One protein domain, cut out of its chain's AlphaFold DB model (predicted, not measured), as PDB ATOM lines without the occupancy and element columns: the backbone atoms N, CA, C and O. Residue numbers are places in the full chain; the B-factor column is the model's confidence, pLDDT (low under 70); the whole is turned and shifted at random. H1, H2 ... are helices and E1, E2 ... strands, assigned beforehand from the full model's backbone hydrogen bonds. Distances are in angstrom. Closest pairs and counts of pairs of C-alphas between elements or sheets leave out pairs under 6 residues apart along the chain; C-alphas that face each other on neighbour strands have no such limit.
ATOM      1  N   ALA A   3     123.270 117.313 167.180       93.00
ATOM      2  CA  ALA A   3     123.151 115.975 166.604       93.00
ATOM      3  C   ALA A   3     123.993 115.821 165.331       93.00
ATOM      4  O   ALA A   3     124.583 114.771 165.085       93.00
ATOM      5  N   GLY A   4     124.097 116.889 164.546       95.00
ATOM      6  CA  GLY A   4     124.822 116.904 163.284       95.00
ATOM      7  C   GLY A   4     125.235 118.313 162.890       95.00
ATOM      8  O   GLY A   4     124.978 119.282 163.607       95.00
ATOM      9  N   LEU A   5     125.887 118.426 161.744       96.69
ATOM     10  CA  LEU A   5     126.348 119.689 161.202       96.69
ATOM     11  C   LEU A   5     126.299 119.642 159.681       96.69
ATOM     12  O   LEU A   5     126.959 118.808 159.063       96.69
ATOM     13  N   PHE A   6     125.560 120.570 159.086       97.06
ATOM     14  CA  PHE A   6     125.736 120.892 157.684       97.06
ATOM     15  C   PHE A   6     126.768 122.004 157.529       97.06
ATOM     16  O   PHE A   6     126.721 123.033 158.207       97.06
ATOM     17  N   ILE A   7     127.694 121.800 156.601       96.38
ATOM     18  CA  ILE A   7     128.690 122.792 156.216       96.38
ATOM     19  C   ILE A   7     128.662 122.925 154.703       96.38
ATOM     20  O   ILE A   7     128.664 121.919 153.992       96.38
ATOM     21  N   ARG A   8     128.702 124.159 154.203       95.44
ATOM     22  CA  ARG A   8     128.922 124.423 152.786       95.44
ATOM     23  C   ARG A   8     130.001 125.472 152.572       95.44
ATOM     24  O   ARG A   8     129.912 126.565 153.122       95.44
ATOM     25  N   HIS A   9     131.004 125.136 151.760       94.94
ATOM     26  CA  HIS A   9     132.101 126.036 151.366       94.94
ATOM     27  C   HIS A   9     132.896 126.653 152.537       94.94
ATOM     28  O   HIS A   9     133.347 127.797 152.464       94.94
ATOM     29  N   TYR A  10     133.129 125.894 153.608       94.19
ATOM     30  CA  TYR A  10     133.938 126.339 154.748       94.19
ATOM     31  C   TYR A  10     135.265 125.578 154.805       94.19
ATOM     32  O   TYR A  10     135.291 124.346 154.853       94.19
ATOM     33  N   LYS A  11     136.383 126.310 154.826       92.38
ATOM     34  CA  LYS A  11     137.746 125.756 154.806       92.38
ATOM     35  C   LYS A  11     137.959 124.687 153.737       92.38
ATOM     36  O   LYS A  11     137.960 124.998 152.554       92.38
ATOM     37  N   ILE A  12     138.188 123.443 154.150       91.88
ATOM     38  CA  ILE A  12     138.500 122.315 153.273       91.88
ATOM     39  C   ILE A  12     137.236 121.665 152.690       91.88
ATOM     40  O   ILE A  12     137.335 120.888 151.749       91.88
ATOM     41  N   TYR A  13     136.051 121.991 153.219       92.81
ATOM     42  CA  TYR A  13     134.776 121.461 152.749       92.81
ATOM     43  C   TYR A  13     134.304 122.236 151.515       92.81
ATOM     44  O   TYR A  13     133.669 123.287 151.626       92.81
ATOM     45  N   GLN A  14     134.641 121.725 150.329       91.81
ATOM     46  CA  GLN A  14     134.207 122.275 149.046       91.81
ATOM     47  C   GLN A  14     132.870 121.654 148.615       91.81
ATOM     48  O   GLN A  14     132.810 120.475 148.279       91.81
ATOM     49  N   GLY A  15     131.804 122.455 148.618       92.69
ATOM     50  CA  GLY A  15     130.435 121.974 148.415       92.69
ATOM     51  C   GLY A  15     129.718 121.741 149.740       92.69
ATOM     52  O   GLY A  15     130.186 122.205 150.779       92.69
ATOM     53  N   LEU A  16     128.562 121.081 149.682       95.00
ATOM     54  CA  LEU A  16     127.758 120.714 150.848       95.00
ATOM     55  C   LEU A  16     128.316 119.439 151.486       95.00
ATOM     56  O   LEU A  16     128.680 118.524 150.757       95.00
ATOM     57  N   TYR A  17     128.334 119.380 152.815       96.81
ATOM     58  CA  TYR A  17     128.650 118.193 153.608       96.81
ATOM     59  C   TYR A  17     127.703 118.093 154.795       96.81
ATOM     60  O   TYR A  17     127.448 119.098 155.462       96.81
ATOM     61  N   PHE A  18     127.234 116.881 155.080       96.94
ATOM     62  CA  PHE A  18     126.574 116.529 156.327       96.94
ATOM     63  C   PHE A  18     127.520 115.707 157.203       96.94
ATOM     64  O   PHE A  18     128.095 114.706 156.771       96.94
ATOM     65  N   ILE A  19     127.679 116.136 158.450       95.69
ATOM     66  CA  ILE A  19     128.598 115.542 159.415       95.69
ATOM     67  C   ILE A  19     127.790 115.164 160.661       95.69
ATOM     68  O   ILE A  19     127.375 116.063 161.399       95.69
ATOM     69  N   PRO A  20     127.544 113.869 160.928       92.94
ATOM     70  CA  PRO A  20     126.906 113.455 162.171       92.94
ATOM     71  C   PRO A  20     127.857 113.727 163.339       92.94
ATOM     72  O   PRO A  20     129.031 113.356 163.298       92.94
ATOM     73  N   VAL A  21     127.354 114.390 164.382       89.12
ATOM     74  CA  VAL A  21     128.150 114.708 165.573       89.12
ATOM     75  C   VAL A  21     128.162 113.543 166.542       89.12
ATOM     76  O   VAL A  21     129.181 113.342 167.187       89.12
ATOM     77  N   SER A  22     127.092 112.753 166.632       76.31
ATOM     78  CA  SER A  22     127.026 111.567 167.495       76.31
ATOM     79  C   SER A  22     126.498 110.384 166.707       76.31
ATOM     80  O   SER A  22     125.349 110.411 166.295       76.31
ATOM     81  N   SER A  23     127.318 109.356 166.500       68.12
ATOM     82  CA  SER A  23     126.888 108.075 165.915       68.12
ATOM     83  C   SER A  23     126.538 107.025 166.976       68.12
ATOM     84  O   SER A  23     126.030 105.961 166.644       68.12
ATOM     85  N   ASP A  24     126.831 107.305 168.248       70.56
ATOM     86  CA  ASP A  24     126.366 106.522 169.389       70.56
ATOM     87  C   ASP A  24     125.311 107.340 170.143       70.56
ATOM     88  O   ASP A  24     125.568 108.454 170.603       70.56
ATOM     89  N   TYR A  25     124.094 106.809 170.212       71.31
ATOM     90  CA  TYR A  25     122.948 107.470 170.841       71.31
ATOM     91  C   TYR A  25     122.796 107.104 172.322       71.31
ATOM     92  O   TYR A  25     122.042 107.745 173.054       71.31
ATOM     93  N   ARG A  26     123.527 106.083 172.787       70.06
ATOM     94  CA  ARG A  26     123.576 105.675 174.198       70.06
ATOM     95  C   ARG A  26     124.705 106.392 174.927       70.06
ATOM     96  O   ARG A  26     124.538 106.789 176.078       70.06
ATOM     97  N   ASN A  27     125.829 106.602 174.245       72.75
ATOM     98  CA  ASN A  27     126.988 107.302 174.780       72.75
ATOM     99  C   ASN A  27     127.130 108.677 174.127       72.75
ATOM    100  O   ASN A  27     127.456 108.790 172.952       72.75
ATOM    101  N   ARG A  28     126.950 109.743 174.915       74.94
ATOM    102  CA  ARG A  28     127.107 111.144 174.479       74.94
ATOM    103  C   ARG A  28     128.584 111.540 174.356       74.94
ATOM    104  O   ARG A  28     129.038 112.477 175.009       74.94
ATOM    105  N   TYR A  29     129.347 110.784 173.574       82.81
ATOM    106  CA  TYR A  29     130.770 110.998 173.352       82.81
ATOM    107  C   TYR A  29     131.140 110.681 171.908       82.81
ATOM    108  O   TYR A  29     130.831 109.607 171.398       82.81
ATOM    109  N   SER A  30     131.866 111.607 171.285       86.19
ATOM    110  CA  SER A  30     132.231 111.515 169.876       86.19
ATOM    111  C   SER A  30     133.690 111.861 169.669       86.19
ATOM    112  O   SER A  30     134.207 112.821 170.246       86.19
ATOM    113  N   VAL A  31     134.345 111.099 168.795       87.75
ATOM    114  CA  VAL A  31     135.744 111.306 168.424       87.75
ATOM    115  C   VAL A  31     135.857 111.364 166.912       87.75
ATOM    116  O   VAL A  31     135.560 110.397 166.217       87.75
ATOM    117  N   TYR A  32     136.353 112.485 166.397       89.75
ATOM    118  CA  TYR A  32     136.746 112.583 164.996       89.75
ATOM    119  C   TYR A  32     138.182 112.078 164.840       89.75
ATOM    120  O   TYR A  32     139.128 112.733 165.281       89.75
ATOM    121  N   VAL A  33     138.350 110.921 164.198       90.12
ATOM    122  CA  VAL A  33     139.652 110.289 163.923       90.12
ATOM    123  C   VAL A  33     139.942 110.326 162.421       90.12
ATOM    124  O   VAL A  33     139.039 110.235 161.598       90.12
ATOM    125  N   GLY A  34     141.211 110.494 162.050       90.94
ATOM    126  CA  GLY A  34     141.649 110.525 160.654       90.94
ATOM    127  C   GLY A  34     143.012 111.192 160.487       90.94
ATOM    128  O   GLY A  34     143.546 111.773 161.434       90.94
ATOM    129  N   ASN A  35     143.561 111.159 159.275       94.12
ATOM    130  CA  ASN A  35     144.878 111.722 158.964       94.12
ATOM    131  C   ASN A  35     144.948 113.247 159.157       94.12
ATOM    132  O   ASN A  35     143.933 113.943 159.257       94.12
ATOM    133  N   ASN A  36     146.157 113.796 159.229       91.69
ATOM    134  CA  ASN A  36     146.350 115.246 159.280       91.69
ATOM    135  C   ASN A  36     145.829 115.907 157.995       91.69
ATOM    136  O   ASN A  36     145.931 115.341 156.914       91.69
ATOM    137  N   GLY A  37     145.225 117.091 158.126       88.31
ATOM    138  CA  GLY A  37     144.695 117.852 156.989       88.31
ATOM    139  C   GLY A  37     143.307 117.438 156.477       88.31
ATOM    140  O   GLY A  37     142.712 118.200 155.729       88.31
ATOM    141  N   VAL A  38     142.727 116.318 156.930       91.06
ATOM    142  CA  VAL A  38     141.413 115.827 156.437       91.06
ATOM    143  C   VAL A  38     140.190 116.628 156.918       91.06
ATOM    144  O   VAL A  38     139.064 116.258 156.621       91.06
ATOM    145  N   GLY A  39     140.386 117.702 157.692       92.00
ATOM    146  CA  GLY A  39     139.298 118.603 158.106       92.00
ATOM    147  C   GLY A  39     138.749 118.440 159.517       92.00
ATOM    148  O   GLY A  39     137.879 119.210 159.902       92.00
ATOM    149  N   LYS A  40     139.296 117.537 160.339       94.06
ATOM    150  CA  LYS A  40     138.844 117.325 161.733       94.06
ATOM    151  C   LYS A  40     138.742 118.629 162.537       94.06
ATOM    152  O   LYS A  40     137.703 118.931 163.108       94.06
ATOM    153  N   SER A  41     139.796 119.448 162.527       94.38
ATOM    154  CA  SER A  41     139.802 120.752 163.207       94.38
ATOM    155  C   SER A  41     138.846 121.761 162.566       94.38
ATOM    156  O   SER A  41     138.346 122.640 163.255       94.38
ATOM    157  N   SER A  42     138.563 121.630 161.265       95.00
ATOM    158  CA  SER A  42     137.626 122.516 160.563       95.00
ATOM    159  C   SER A  42     136.184 122.318 161.029       95.00
ATOM    160  O   SER A  42     135.436 123.286 161.031       95.00
ATOM    161  N   ILE A  43     135.810 121.116 161.486       95.31
ATOM    162  CA  ILE A  43     134.500 120.850 162.106       95.31
ATOM    163  C   ILE A  43     134.346 121.679 163.383       95.31
ATOM    164  O   ILE A  43     133.388 122.432 163.536       95.31
ATOM    165  N   PHE A  44     135.320 121.579 164.292       94.38
ATOM    166  CA  PHE A  44     135.304 122.329 165.548       94.38
ATOM    167  C   PHE A  44     135.371 123.838 165.320       94.38
ATOM    168  O   PHE A  44     134.717 124.600 166.026       94.38
ATOM    169  N   GLU A  45     136.124 124.279 164.313       95.25
ATOM    170  CA  GLU A  45     136.198 125.693 163.973       95.25
ATOM    171  C   GLU A  45     134.904 126.215 163.357       95.25
ATOM    172  O   GLU A  45     134.499 127.315 163.702       95.25
ATOM    173  N   ALA A  46     134.202 125.420 162.540       95.69
ATOM    174  CA  ALA A  46     132.874 125.779 162.054       95.69
ATOM    175  C   ALA A  46     131.894 125.969 163.221       95.69
ATOM    176  O   ALA A  46     131.196 126.980 163.284       95.69
ATOM    177  N   LEU A  47     131.889 125.054 164.195       95.38
ATOM    178  CA  LEU A  47     131.071 125.213 165.401       95.38
ATOM    179  C   LEU A  47     131.475 126.465 166.195       95.38
ATOM    180  O   LEU A  47     130.610 127.225 166.620       95.38
ATOM    181  N   ASN A  48     132.774 126.732 166.342       96.06
ATOM    182  CA  ASN A  48     133.265 127.947 166.994       96.06
ATOM    183  C   ASN A  48     132.844 129.226 166.245       96.06
ATOM    184  O   ASN A  48     132.425 130.196 166.869       96.06
ATOM    185  N   THR A  49     132.910 129.231 164.912       95.75
ATOM    186  CA  THR A  49     132.419 130.327 164.067       95.75
ATOM    187  C   THR A  49     130.923 130.552 164.282       95.75
ATOM    188  O   THR A  49     130.518 131.698 164.455       95.75
ATOM    189  N   PHE A  50     130.119 129.485 164.339       95.94
ATOM    190  CA  PHE A  50     128.675 129.580 164.558       95.94
ATOM    191  C   PHE A  50     128.318 130.112 165.955       95.94
ATOM    192  O   PHE A  50     127.551 131.062 166.065       95.94
ATOM    193  N   PHE A  51     128.873 129.533 167.026       96.25
ATOM    194  CA  PHE A  51     128.481 129.890 168.398       96.25
ATOM    195  C   PHE A  51     129.143 131.163 168.925       96.25
ATOM    196  O   PHE A  51     128.531 131.883 169.708       96.25
ATOM    197  N   ASN A  52     130.381 131.444 168.514       96.38
ATOM    198  CA  ASN A  52     131.197 132.507 169.109       96.38
ATOM    199  C   ASN A  52     131.499 133.651 168.137       96.38
ATOM    200  O   ASN A  52     132.342 134.495 168.434       96.38
ATOM    201  N   ASN A  53     130.846 133.676 166.969       91.69
ATOM    202  CA  ASN A  53     131.074 134.675 165.924       91.69
ATOM    203  C   ASN A  53     132.567 134.823 165.559       91.69
ATOM    204  O   ASN A  53     133.075 135.922 165.327       91.69
ATOM    205  N   ALA A  54     133.297 133.702 165.567       93.31
ATOM    206  CA  ALA A  54     134.706 133.678 165.201       93.31
ATOM    207  C   ALA A  54     134.895 133.995 163.706       93.31
ATOM    208  O   ALA A  54     133.948 134.011 162.920       93.31
ATOM    209  N   TYR A  55     136.143 134.223 163.294       90.12
ATOM    210  CA  TYR A  55     136.453 134.567 161.910       90.12
ATOM    211  C   TYR A  55     135.933 133.517 160.911       90.12
ATOM    212  O   TYR A  55     136.119 132.309 161.085       90.12
ATOM    213  N   TRP A  56     135.308 133.990 159.833       89.75
ATOM    214  CA  TRP A  56     134.785 133.142 158.767       89.75
ATOM    215  C   TRP A  56     135.878 132.780 157.766       89.75
ATOM    216  O   TRP A  56     136.209 133.557 156.871       89.75
ATOM    217  N   ASN A  57     136.407 131.564 157.885       85.88
ATOM    218  CA  ASN A  57     137.401 131.044 156.956       85.88
ATOM    219  C   ASN A  57     136.735 130.283 155.799       85.88
ATOM    220  O   ASN A  57     136.524 129.068 155.842       85.88
ATOM    221  N   LYS A  58     136.355 131.037 154.769       86.69
ATOM    222  CA  LYS A  58     135.651 130.510 153.598       86.69
ATOM    223  C   LYS A  58     136.590 129.703 152.702       86.69
ATOM    224  O   LYS A  58     137.777 130.009 152.582       86.69
ATOM    225  N   ASN A  59     136.048 128.675 152.059       87.81
ATOM    226  CA  ASN A  59     136.761 127.953 151.013       87.81
ATOM    227  C   ASN A  59     137.021 128.896 149.822       87.81
ATOM    228  O   ASN A  59     136.151 129.686 149.460       87.81
ATOM    229  N   LYS A  60     138.208 128.809 149.213       83.19
ATOM    230  CA  LYS A  60     138.636 129.720 148.135       83.19
ATOM    231  C   LYS A  60     137.780 129.619 146.871       83.19
ATOM    232  O   LYS A  60     137.649 130.609 146.161       83.19
ATOM    233  N   ASP A  61     137.198 128.451 146.622       81.69
ATOM    234  CA  ASP A  61     136.449 128.147 145.401       81.69
ATOM    235  C   ASP A  61     134.929 128.280 145.601       81.69
ATOM    236  O   ASP A  61     134.149 128.079 144.670       81.69
ATOM    237  N   GLY A  62     134.484 128.579 146.825       78.38
ATOM    238  CA  GLY A  62     133.073 128.714 147.169       78.38
ATOM    239  C   GLY A  62     132.538 130.122 146.935       78.38
ATOM    240  O   GLY A  62     133.191 131.110 147.271       78.38
ATOM    241  N   LYS A  63     131.310 130.230 146.417       81.88
ATOM    242  CA  LYS A  63     130.630 131.525 146.356       81.88
ATOM    243  C   LYS A  63     130.154 131.958 147.744       81.88
ATOM    244  O   LYS A  63     129.705 131.150 148.561       81.88
ATOM    245  N   ASN A  64     130.251 133.260 148.006       75.25
ATOM    246  CA  ASN A  64     129.950 133.846 149.313       75.25
ATOM    247  C   ASN A  64     128.485 133.685 149.734       75.25
ATOM    248  O   ASN A  64     128.224 133.525 150.921       75.25
ATOM    249  N   ASP A  65     127.564 133.753 148.779       84.31
ATOM    250  CA  ASP A  65     126.113 133.629 148.949       84.31
ATOM    251  C   ASP A  65     125.653 132.186 149.199       84.31
ATOM    252  O   ASP A  65     124.569 131.962 149.728       84.31
ATOM    253  N   GLU A  66     126.494 131.203 148.881       87.12
ATOM    254  CA  GLU A  66     126.206 129.779 149.077       87.12
ATOM    255  C   GLU A  66     126.912 129.187 150.313       87.12
ATOM    256  O   GLU A  66     126.749 128.005 150.616       87.12
ATOM    257  N   THR A  67     127.723 129.980 151.021       91.94
ATOM    258  CA  THR A  67     128.525 129.523 152.169       91.94
ATOM    259  C   THR A  67     127.703 129.540 153.452       91.94
ATOM    260  O   THR A  67     127.185 130.586 153.835       91.94
ATOM    261  N   PHE A  68     127.640 128.414 154.168       95.00
ATOM    262  CA  PHE A  68     126.945 128.359 155.455       95.00
ATOM    263  C   PHE A  68     127.508 127.303 156.409       95.00
ATOM    264  O   PHE A  68     128.142 126.327 156.006       95.00
ATOM    265  N   ILE A  69     127.227 127.515 157.693       96.62
ATOM    266  CA  ILE A  69     127.405 126.554 158.779       96.62
ATOM    267  C   ILE A  69     126.046 126.443 159.468       96.62
ATOM    268  O   ILE A  69     125.532 127.448 159.951       96.62
ATOM    269  N   ALA A  70     125.469 125.247 159.493       96.69
ATOM    270  CA  ALA A  70     124.151 124.989 160.063       96.69
ATOM    271  C   ALA A  70     124.214 123.747 160.967       96.69
ATOM    272  O   ALA A  70     124.109 122.617 160.476       96.69
ATOM    273  N   PRO A  71     124.465 123.925 162.276       96.81
ATOM    274  CA  PRO A  71     124.354 122.840 163.239       96.81
ATOM    275  C   PRO A  71     122.912 122.341 163.306       96.81
ATOM    276  O   PRO A  71     121.984 123.140 163.299       96.81
ATOM    277  N   LEU A  72     122.753 121.026 163.401       95.88
ATOM    278  CA  LEU A  72     121.476 120.361 163.621       95.88
ATOM    279  C   LEU A  72     121.298 120.140 165.123       95.88
ATOM    280  O   LEU A  72     122.085 119.425 165.755       95.88
ATOM    281  N   PHE A  73     120.268 120.743 165.694       95.06
ATOM    282  CA  PHE A  73     119.932 120.684 167.104       95.06
ATOM    283  C   PHE A  73     118.874 119.624 167.374       95.06
ATOM    284  O   PHE A  73     117.868 119.535 166.686       95.06
ATOM    285  N   LEU A  74     119.092 118.854 168.437       94.12
ATOM    286  CA  LEU A  74     118.119 117.936 169.016       94.12
ATOM    287  C   LEU A  74     117.845 118.369 170.456       94.12
ATOM    288  O   LEU A  74     118.747 118.303 171.300       94.12
ATOM    289  N   ILE A  75     116.643 118.860 170.742       93.50
ATOM    290  CA  ILE A  75     116.320 119.514 172.019       93.50
ATOM    291  C   ILE A  75     115.041 118.919 172.596       93.50
ATOM    292  O   ILE A  75     114.037 118.824 171.905       93.50
ATOM    293  N   GLU A  76     115.058 118.540 173.871       93.75
ATOM    294  CA  GLU A  76     113.859 118.044 174.548       93.75
ATOM    295  C   GLU A  76     112.805 119.156 174.656       93.75
ATOM    296  O   GLU A  76     113.097 120.265 175.120       93.75
ATOM    297  N   LYS A  77     111.565 118.869 174.245       94.25
ATOM    298  CA  LYS A  77     110.500 119.883 174.200       94.25
ATOM    299  C   LYS A  77     110.176 120.433 175.586       94.25
ATOM    300  O   LYS A  77     109.927 121.631 175.731       94.25
ATOM    301  N   ASN A  78     110.212 119.575 176.606       90.94
ATOM    302  CA  ASN A  78     109.934 119.962 177.988       90.94
ATOM    303  C   ASN A  78     110.923 121.013 178.495       90.94
ATOM    304  O   ASN A  78     110.496 121.971 179.128       90.94
ATOM    305  N   HIS A  79     112.204 120.884 178.140       88.81
ATOM    306  CA  HIS A  79     113.250 121.828 178.528       88.81
ATOM    307  C   HIS A  79     113.007 123.222 177.937       88.81
ATOM    308  O   HIS A  79     113.089 124.224 178.643       88.81
ATOM    309  N   ILE A  80     112.628 123.304 176.654       86.31
ATOM    310  CA  ILE A  80     112.260 124.589 176.040       86.31
ATOM    311  C   ILE A  80     111.029 125.180 176.727       86.31
ATOM    312  O   ILE A  80     111.054 126.347 177.103       86.31
ATOM    313  N   LYS A  81     109.970 124.388 176.931       81.44
ATOM    314  CA  LYS A  81     108.717 124.867 177.541       81.44
ATOM    315  C   LYS A  81     108.903 125.336 178.988       81.44
ATOM    316  O   LYS A  81     108.221 126.269 179.406       81.44
ATOM    317  N   SER A  82     109.796 124.701 179.752       82.12
ATOM    318  CA  SER A  82     110.051 125.058 181.151       82.12
ATOM    319  C   SER A  82     111.006 126.237 181.310       82.12
ATOM    320  O   SER A  82     110.803 127.064 182.197       82.12
ATOM    321  N   GLU A  83     112.054 126.316 180.489       83.00
ATOM    322  CA  GLU A  83     113.116 127.314 180.661       83.00
ATOM    323  C   GLU A  83     112.893 128.575 179.833       83.00
ATOM    324  O   GLU A  83     113.208 129.684 180.269       83.00
ATOM    325  N   MET A  84     112.328 128.422 178.637       78.88
ATOM    326  CA  MET A  84     112.083 129.530 177.733       78.88
ATOM    327  C   MET A  84     110.606 129.902 177.814       78.88
ATOM    328  O   MET A  84     109.727 129.152 177.401       78.88
ATOM    329  N   LYS A  85     110.316 131.091 178.353       83.19
ATOM    330  CA  LYS A  85     108.965 131.678 178.396       83.19
ATOM    331  C   LYS A  85     108.523 132.125 176.997       83.19
ATOM    332  O   LYS A  85     108.316 133.312 176.751       83.19
ATOM    333  N   LEU A  86     108.454 131.182 176.066       87.50
ATOM    334  CA  LEU A  86     108.093 131.424 174.678       87.50
ATOM    335  C   LEU A  86     106.595 131.685 174.567       87.50
ATOM    336  O   LEU A  86     105.781 131.107 175.289       87.50
ATOM    337  N   ASN A  87     106.232 132.567 173.642       91.00
ATOM    338  CA  ASN A  87     104.835 132.764 173.297       91.00
ATOM    339  C   ASN A  87     104.330 131.585 172.443       91.00
ATOM    340  O   ASN A  87     105.109 130.799 171.896       91.00
ATOM    341  N   LYS A  88     103.003 131.476 172.327       90.88
ATOM    342  CA  LYS A  88     102.359 130.398 171.572       90.88
ATOM    343  C   LYS A  88     102.800 130.363 170.105       90.88
ATOM    344  O   LYS A  88     103.083 129.292 169.594       90.88
ATOM    345  N   GLU A  89     102.912 131.520 169.460       94.25
ATOM    346  CA  GLU A  89     103.302 131.618 168.050       94.25
ATOM    347  C   GLU A  89     104.697 131.022 167.804       94.25
ATOM    348  O   GLU A  89     104.883 130.225 166.891       94.25
ATOM    349  N   THR A  90     105.678 131.342 168.651       91.94
ATOM    350  CA  THR A  90     107.028 130.771 168.566       91.94
ATOM    351  C   THR A  90     107.013 129.260 168.775       91.94
ATOM    352  O   THR A  90     107.716 128.546 168.065       91.94
ATOM    353  N   ILE A  91     106.210 128.760 169.719       91.69
ATOM    354  CA  ILE A  91     106.054 127.316 169.935       91.69
ATOM    355  C   ILE A  91     105.475 126.656 168.680       91.69
ATOM    356  O   ILE A  91     106.027 125.663 168.218       91.69
ATOM    357  N   ASP A  92     104.427 127.233 168.093       93.81
ATOM    358  CA  ASP A  92     103.790 126.711 166.882       93.81
ATOM    359  C   ASP A  92     104.781 126.676 165.695       93.81
ATOM    360  O   ASP A  92     104.834 125.687 164.962       93.81
ATOM    361  N   TYR A  93     105.636 127.698 165.544       94.38
ATOM    362  CA  TYR A  93     106.708 127.696 164.538       94.38
ATOM    363  C   TYR A  93     107.766 126.614 164.784       94.38
ATOM    364  O   TYR A  93     108.210 125.974 163.828       94.38
ATOM    365  N   LEU A  94     108.177 126.397 166.037       93.69
ATOM    366  CA  LEU A  94     109.142 125.346 166.382       93.69
ATOM    367  C   LEU A  94     108.573 123.950 166.115       93.69
ATOM    368  O   LEU A  94     109.288 123.100 165.583       93.69
ATOM    369  N   GLU A  95     107.298 123.717 166.437       95.19
ATOM    370  CA  GLU A  95     106.612 122.464 166.106       95.19
ATOM    371  C   GLU A  95     106.563 122.262 164.590       95.19
ATOM    372  O   GLU A  95     106.979 121.215 164.104       95.19
ATOM    373  N   PHE A  96     106.144 123.275 163.822       95.75
ATOM    374  CA  PHE A  96     106.106 123.189 162.360       95.75
ATOM    375  C   PHE A  96     107.477 122.846 161.759       95.75
ATOM    376  O   PHE A  96     107.593 121.921 160.951       95.75
ATOM    377  N   LEU A  97     108.521 123.573 162.173       95.38
ATOM    378  CA  LEU A  97     109.881 123.355 161.690       95.38
ATOM    379  C   LEU A  97     110.358 121.945 162.046       95.38
ATOM    380  O   LEU A  97     110.856 121.222 161.187       95.38
ATOM    381  N   SER A  98     110.155 121.528 163.295       96.88
ATOM    382  CA  SER A  98     110.600 120.218 163.749       96.88
ATOM    383  C   SER A  98     109.886 119.075 163.046       96.88
ATOM    384  O   SER A  98     110.537 118.093 162.693       96.88
ATOM    385  N   THR A  99     108.577 119.189 162.824       96.31
ATOM    386  CA  THR A  99     107.808 118.211 162.050       96.31
ATOM    387  C   THR A  99     108.383 118.082 160.643       96.31
ATOM    388  O   THR A  99     108.651 116.971 160.191       96.31
ATOM    389  N   TYR A 100     108.699 119.203 159.984       94.56
ATOM    390  CA  TYR A 100     109.332 119.172 158.666       94.56
ATOM    391  C   TYR A 100     110.670 118.413 158.672       94.56
ATOM    392  O   TYR A 100     110.907 117.557 157.817       94.56
ATOM    393  N   PHE A 101     111.550 118.670 159.642       95.06
ATOM    394  CA  PHE A 101     112.830 117.961 159.732       95.06
ATOM    395  C   PHE A 101     112.645 116.463 160.012       95.06
ATOM    396  O   PHE A 101     113.308 115.641 159.371       95.06
ATOM    397  N   TRP A 102     111.719 116.091 160.901       96.19
ATOM    398  CA  TRP A 102     111.434 114.693 161.236       96.19
ATOM    399  C   TRP A 102     110.822 113.892 160.083       96.19
ATOM    400  O   TRP A 102     111.157 112.715 159.911       96.19
ATOM    401  N   GLU A 103     109.947 114.514 159.298       93.38
ATOM    402  CA  GLU A 103     109.108 113.827 158.308       93.38
ATOM    403  C   GLU A 103     109.590 113.983 156.864       93.38
ATOM    404  O   GLU A 103     109.196 113.199 156.001       93.38
ATOM    405  N   SER A 104     110.449 114.965 156.577       91.56
ATOM    406  CA  SER A 104     110.902 115.236 155.209       91.56
ATOM    407  C   SER A 104     111.534 114.016 154.526       91.56
ATOM    408  O   SER A 104     112.131 113.142 155.154       91.56
ATOM    409  N   SER A 105     111.438 113.952 153.204       88.94
ATOM    410  CA  SER A 105     112.109 112.917 152.421       88.94
ATOM    411  C   SER A 105     112.799 113.517 151.206       88.94
ATOM    412  O   SER A 105     112.524 114.645 150.783       88.94
ATOM    413  N   SER A 106     113.680 112.728 150.597       88.06
ATOM    414  CA  SER A 106     114.358 113.099 149.357       88.06
ATOM    415  C   SER A 106     113.412 113.273 148.162       88.06
ATOM    416  O   SER A 106     113.839 113.746 147.109       88.06
ATOM    417  N   ASP A 107     112.141 112.887 148.292       88.06
ATOM    418  CA  ASP A 107     111.153 112.970 147.212       88.06
ATOM    419  C   ASP A 107     110.487 114.342 147.107       88.06
ATOM    420  O   ASP A 107     109.893 114.647 146.076       88.06
ATOM    421  N   ILE A 108     110.651 115.199 148.120       88.06
ATOM    422  CA  ILE A 108     110.091 116.557 148.129       88.06
ATOM    423  C   ILE A 108     110.707 117.416 147.016       88.06
ATOM    424  O   ILE A 108     110.019 118.229 146.401       88.06
ATOM    425  N   HIS A 109     112.010 117.266 146.754       89.62
ATOM    426  CA  HIS A 109     112.705 118.064 145.750       89.62
ATOM    427  C   HIS A 109     113.955 117.358 145.217       89.62
ATOM    428  O   HIS A 109     114.696 116.728 145.968       89.62
ATOM    429  N   ILE A 110     114.257 117.530 143.925       87.56
ATOM    430  CA  ILE A 110     115.398 116.874 143.259       87.56
ATOM    431  C   ILE A 110     116.748 117.175 143.936       87.56
ATOM    432  O   ILE A 110     117.590 116.291 144.071       87.56
ATOM    433  N   ASN A 111     116.922 118.394 144.452       87.69
ATOM    434  CA  ASN A 111     118.133 118.815 145.172       87.69
ATOM    435  C   ASN A 111     118.361 118.073 146.502       87.69
ATOM    436  O   ASN A 111     119.470 118.119 147.026       87.69
ATOM    437  N   LEU A 112     117.351 117.384 147.043       90.81
ATOM    438  CA  LEU A 112     117.469 116.579 148.264       90.81
ATOM    439  C   LEU A 112     117.920 115.137 147.981       90.81
ATOM    440  O   LEU A 112     118.053 114.338 148.902       90.81
ATOM    441  N   LYS A 113     118.179 114.789 146.713       91.69
ATOM    442  CA  LYS A 113     118.669 113.459 146.310       91.69
ATOM    443  C   LYS A 113     120.197 113.349 146.293       91.69
ATOM    444  O   LYS A 113     120.724 112.329 145.846       91.69
ATOM    445  N   THR A 114     120.915 114.374 146.756       93.62
ATOM    446  CA  THR A 114     122.380 114.328 146.886       93.62
ATOM    447  C   THR A 114     122.798 113.380 148.007       93.62
ATOM    448  O   THR A 114     122.027 113.097 148.925       93.62
ATOM    449  N   ASP A 115     124.034 112.891 147.952       94.75
ATOM    450  CA  ASP A 115     124.512 111.906 148.925       94.75
ATOM    451  C   ASP A 115     124.580 112.462 150.350       94.75
ATOM    452  O   ASP A 115     124.330 111.733 151.305       94.75
ATOM    453  N   GLU A 116     124.822 113.761 150.512       95.94
ATOM    454  CA  GLU A 116     124.836 114.404 151.829       95.94
ATOM    455  C   GLU A 116     123.443 114.492 152.458       95.94
ATOM    456  O   GLU A 116     123.295 114.253 153.655       95.94
ATOM    457  N   PHE A 117     122.402 114.751 151.661       95.62
ATOM    458  CA  PHE A 117     121.030 114.687 152.165       95.62
ATOM    459  C   PHE A 117     120.597 113.250 152.456       95.62
ATOM    460  O   PHE A 117     119.957 113.019 153.477       95.62
ATOM    461  N   LYS A 118     121.002 112.267 151.638       94.25
ATOM    462  CA  LYS A 118     120.774 110.845 151.958       94.25
ATOM    463  C   LYS A 118     121.403 110.465 153.299       94.25
ATOM    464  O   LYS A 118     120.719 109.870 154.122       94.25
ATOM    465  N   LYS A 119     122.661 110.863 153.548       95.00
ATOM    466  CA  LYS A 119     123.332 110.654 154.845       95.00
ATOM    467  C   LYS A 119     122.536 111.269 155.995       95.00
ATOM    468  O   LYS A 119     122.370 110.619 157.021       95.00
ATOM    469  N   PHE A 120     122.030 112.492 155.822       95.50
ATOM    470  CA  PHE A 120     121.174 113.134 156.816       95.50
ATOM    471  C   PHE A 120     119.876 112.358 157.065       95.50
ATOM    472  O   PHE A 120     119.545 112.118 158.223       95.50
ATOM    473  N   PHE A 121     119.156 111.942 156.019       95.44
ATOM    474  CA  PHE A 121     117.902 111.201 156.184       95.44
ATOM    475  C   PHE A 121     118.124 109.864 156.894       95.44
ATOM    476  O   PHE A 121     117.411 109.578 157.851       95.44
ATOM    477  N   THR A 122     119.157 109.105 156.510       93.94
ATOM    478  CA  THR A 122     119.546 107.871 157.210       93.94
ATOM    479  C   THR A 122     119.851 108.145 158.681       93.94
ATOM    480  O   THR A 122     119.252 107.528 159.554       93.94
ATOM    481  N   PHE A 123     120.705 109.132 158.963       94.31
ATOM    482  CA  PHE A 123     121.062 109.513 160.329       94.31
ATOM    483  C   PHE A 123     119.853 109.941 161.176       94.31
ATOM    484  O   PHE A 123     119.745 109.606 162.354       94.31
ATOM    485  N   ARG A 124     118.930 110.707 160.590       94.25
ATOM    486  CA  ARG A 124     117.703 111.141 161.258       94.25
ATOM    487  C   ARG A 124     116.778 109.966 161.549       94.25
ATOM    488  O   ARG A 124     116.148 109.939 162.601       94.25
ATOM    489  N   ASP A 125     116.645 109.031 160.619       93.75
ATOM    490  CA  ASP A 125     115.776 107.880 160.832       93.75
ATOM    491  C   ASP A 125     116.353 106.958 161.918       93.75
ATOM    492  O   ASP A 125     115.599 106.521 162.779       93.75
ATOM    493  N   GLU A 126     117.680 106.806 161.997       92.44
ATOM    494  CA  GLU A 126     118.362 106.145 163.125       92.44
ATOM    495  C   GLU A 126     118.158 106.885 164.463       92.44
ATOM    496  O   GLU A 126     117.988 106.260 165.510       92.44
ATOM    497  N   LEU A 127     118.109 108.225 164.457       92.06
ATOM    498  CA  LEU A 127     117.812 109.005 165.667       92.06
ATOM    499  C   LEU A 127     116.435 108.678 166.261       92.06
ATOM    500  O   LEU A 127     116.287 108.724 167.485       92.06
ATOM    501  N   LYS A 128     115.435 108.342 165.432       92.56
ATOM    502  CA  LYS A 128     114.062 108.049 165.889       92.56
ATOM    503  C   LYS A 128     113.988 106.819 166.792       92.56
ATOM    504  O   LYS A 128     113.098 106.751 167.638       92.56
ATOM    505  N   ASP A 129     114.940 105.896 166.666       91.12
ATOM    506  CA  ASP A 129     115.014 104.697 167.507       91.12
ATOM    507  C   ASP A 129     115.297 105.030 168.983       91.12
ATOM    508  O   ASP A 129     114.985 104.244 169.879       91.12
ATOM    509  N   TYR A 130     115.868 106.209 169.247       90.56
ATOM    510  CA  TYR A 130     116.289 106.649 170.579       90.56
ATOM    511  C   TYR A 130     115.574 107.917 171.051       90.56
ATOM    512  O   TYR A 130     115.377 108.100 172.253       90.56
ATOM    513  N   TYR A 131     115.170 108.781 170.120       92.25
ATOM    514  CA  TYR A 131     114.559 110.075 170.396       92.25
ATOM    515  C   TYR A 131     113.228 110.190 169.664       92.25
ATOM    516  O   TYR A 131     113.174 110.298 168.440       92.25
ATOM    517  N   LYS A 132     112.137 110.187 170.429       94.25
ATOM    518  CA  LYS A 132     110.790 110.271 169.868       94.25
ATOM    519  C   LYS A 132     110.505 111.694 169.368       94.25
ATOM    520  O   LYS A 132     110.692 112.634 170.144       94.25
ATOM    521  N   PRO A 133     109.989 111.872 168.137       95.38
ATOM    522  CA  PRO A 133     109.607 113.187 167.604       95.38
ATOM    523  C   PRO A 133     108.611 113.972 168.474       95.38
ATOM    524  O   PRO A 133     108.623 115.204 168.491       95.38
ATOM    525  N   ASP A 134     107.771 113.272 169.240       94.62
ATOM    526  CA  ASP A 134     106.817 113.897 170.164       94.62
ATOM    527  C   ASP A 134     107.507 114.554 171.367       94.62
ATOM    528  O   ASP A 134     107.043 115.584 171.856       94.62
ATOM    529  N   ASP A 135     108.644 114.003 171.799       95.81
ATOM    530  CA  ASP A 135     109.379 114.427 172.993       95.81
ATOM    531  C   ASP A 135     110.540 115.383 172.663       95.81
ATOM    532  O   ASP A 135     111.000 116.132 173.532       95.81
ATOM    533  N   TYR A 136     111.007 115.399 171.406       96.00
ATOM    534  CA  TYR A 136     112.183 116.156 170.971       96.00
ATOM    535  C   TYR A 136     111.936 117.001 169.718       96.00
ATOM    536  O   TYR A 136     111.423 116.527 168.706       96.00
ATOM    537  N   TYR A 137     112.401 118.247 169.763       96.06
ATOM    538  CA  TYR A 137     112.577 119.084 168.586       96.06
ATOM    539  C   TYR A 137     113.850 118.721 167.817       96.06
ATOM    540  O   TYR A 137     114.882 118.432 168.431       96.06
ATOM    541  N   LEU A 138     113.780 118.817 166.488       96.31
ATOM    542  CA  LEU A 138     114.892 118.666 165.553       96.31
ATOM    543  C   LEU A 138     114.891 119.826 164.550       96.31
ATOM    544  O   LEU A 138     113.916 119.963 163.819       96.31
ATOM    545  N   PHE A 139     115.945 120.643 164.499       93.19
ATOM    546  CA  PHE A 139     116.075 121.747 163.532       93.19
ATOM    547  C   PHE A 139     117.498 122.298 163.438       93.19
ATOM    548  O   PHE A 139     118.292 122.043 164.371       93.19
TER     549      PHE A 139
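Overview. This is residues 3 to 139 of the 139 residues of the protein "AAA_15 domain-containing protein" of Tumebacillus avium (UniProt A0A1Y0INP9). What shape do these atoms make? A curled sheet of four strands forms the middle, with H5 along one face and H1 across the other; H3 packs beside E4 at one edge, and H2 follows directly on E3. What is it made of? The printed part has 137 residues, with five named helices and four named strands in the order E1 E2 H1 E3 H2 H3 H4 H5 E4; the sheet runs E2 E1 E3 E4, antiparallel throughout, and the class is mixed. How large is it? It is compact, with a radius of gyration of the C-alphas of 16.1 A and spans of 43 by 34 by 34 A.

Arrangement. How is the sheet joined? E1, residues 3 to 10, and edge strand E2, residues 13 to 20, form a hairpin, with N 7 and O 17 within hydrogen-bond range at 2.9 A. E3, residues 68 to 76, pairs staggered: with E1 over residues 68 to 72, where N 6 and O 70 are 2.9 A apart, and with edge strand E4, residues 136 to 138, over residues 74 to 76, where N 75 and O 137 are 2.9 A apart. Which helices are on its faces? H5, residues 115 to 128, runs along the strands at a height over the sheet of 9.0 A; its closest C-alphas to E2 are Glu 116 and Phe 18, 5.3 A. On the opposite face H1, residues 40 to 52, runs across the strands, at 84 degrees to E1 on the local plane; its closest C-alphas to E3 are Ala 46 and Ile 69, 6.4 A. E2, H1 and E3 form a split strand-helix-strand unit, with E1 between the two strands and a right-handed crossover. Where are the other helices? H3, residues 88 to 103, is on the sheet but over none of its strands; the C-alphas of Ser 98 and Leu 138, its closest to E4, are 4.9 A apart. H2, residues 77 to 83, is on the sheet, while H4, residues 110 to 113, is not on it. How complete are the helix backbones? Every O i to N i+4 pair is within hydrogen-bond range in H2, H3 and H5, against 8 of 9 in H1; H4 is too short for such a pair.

Along the chain. Where are the anchors? E1 begins at C-alpha 3, (123.151, 115.975, 166.604), and E4 ends at C-alpha 138, (114.892, 118.666, 165.553). Which elements are long? E3 measures 25.3 A, H3 22.3 A and H5 20.3 A.

Size, cuts and confidence. Is anything missing or loose? The printed part has no cut, and residues 82 to 90 stand free. Which links are long? Those from E2 to H1 and from H1 to E3. Where is confidence low? Only Ser 23 is under 70.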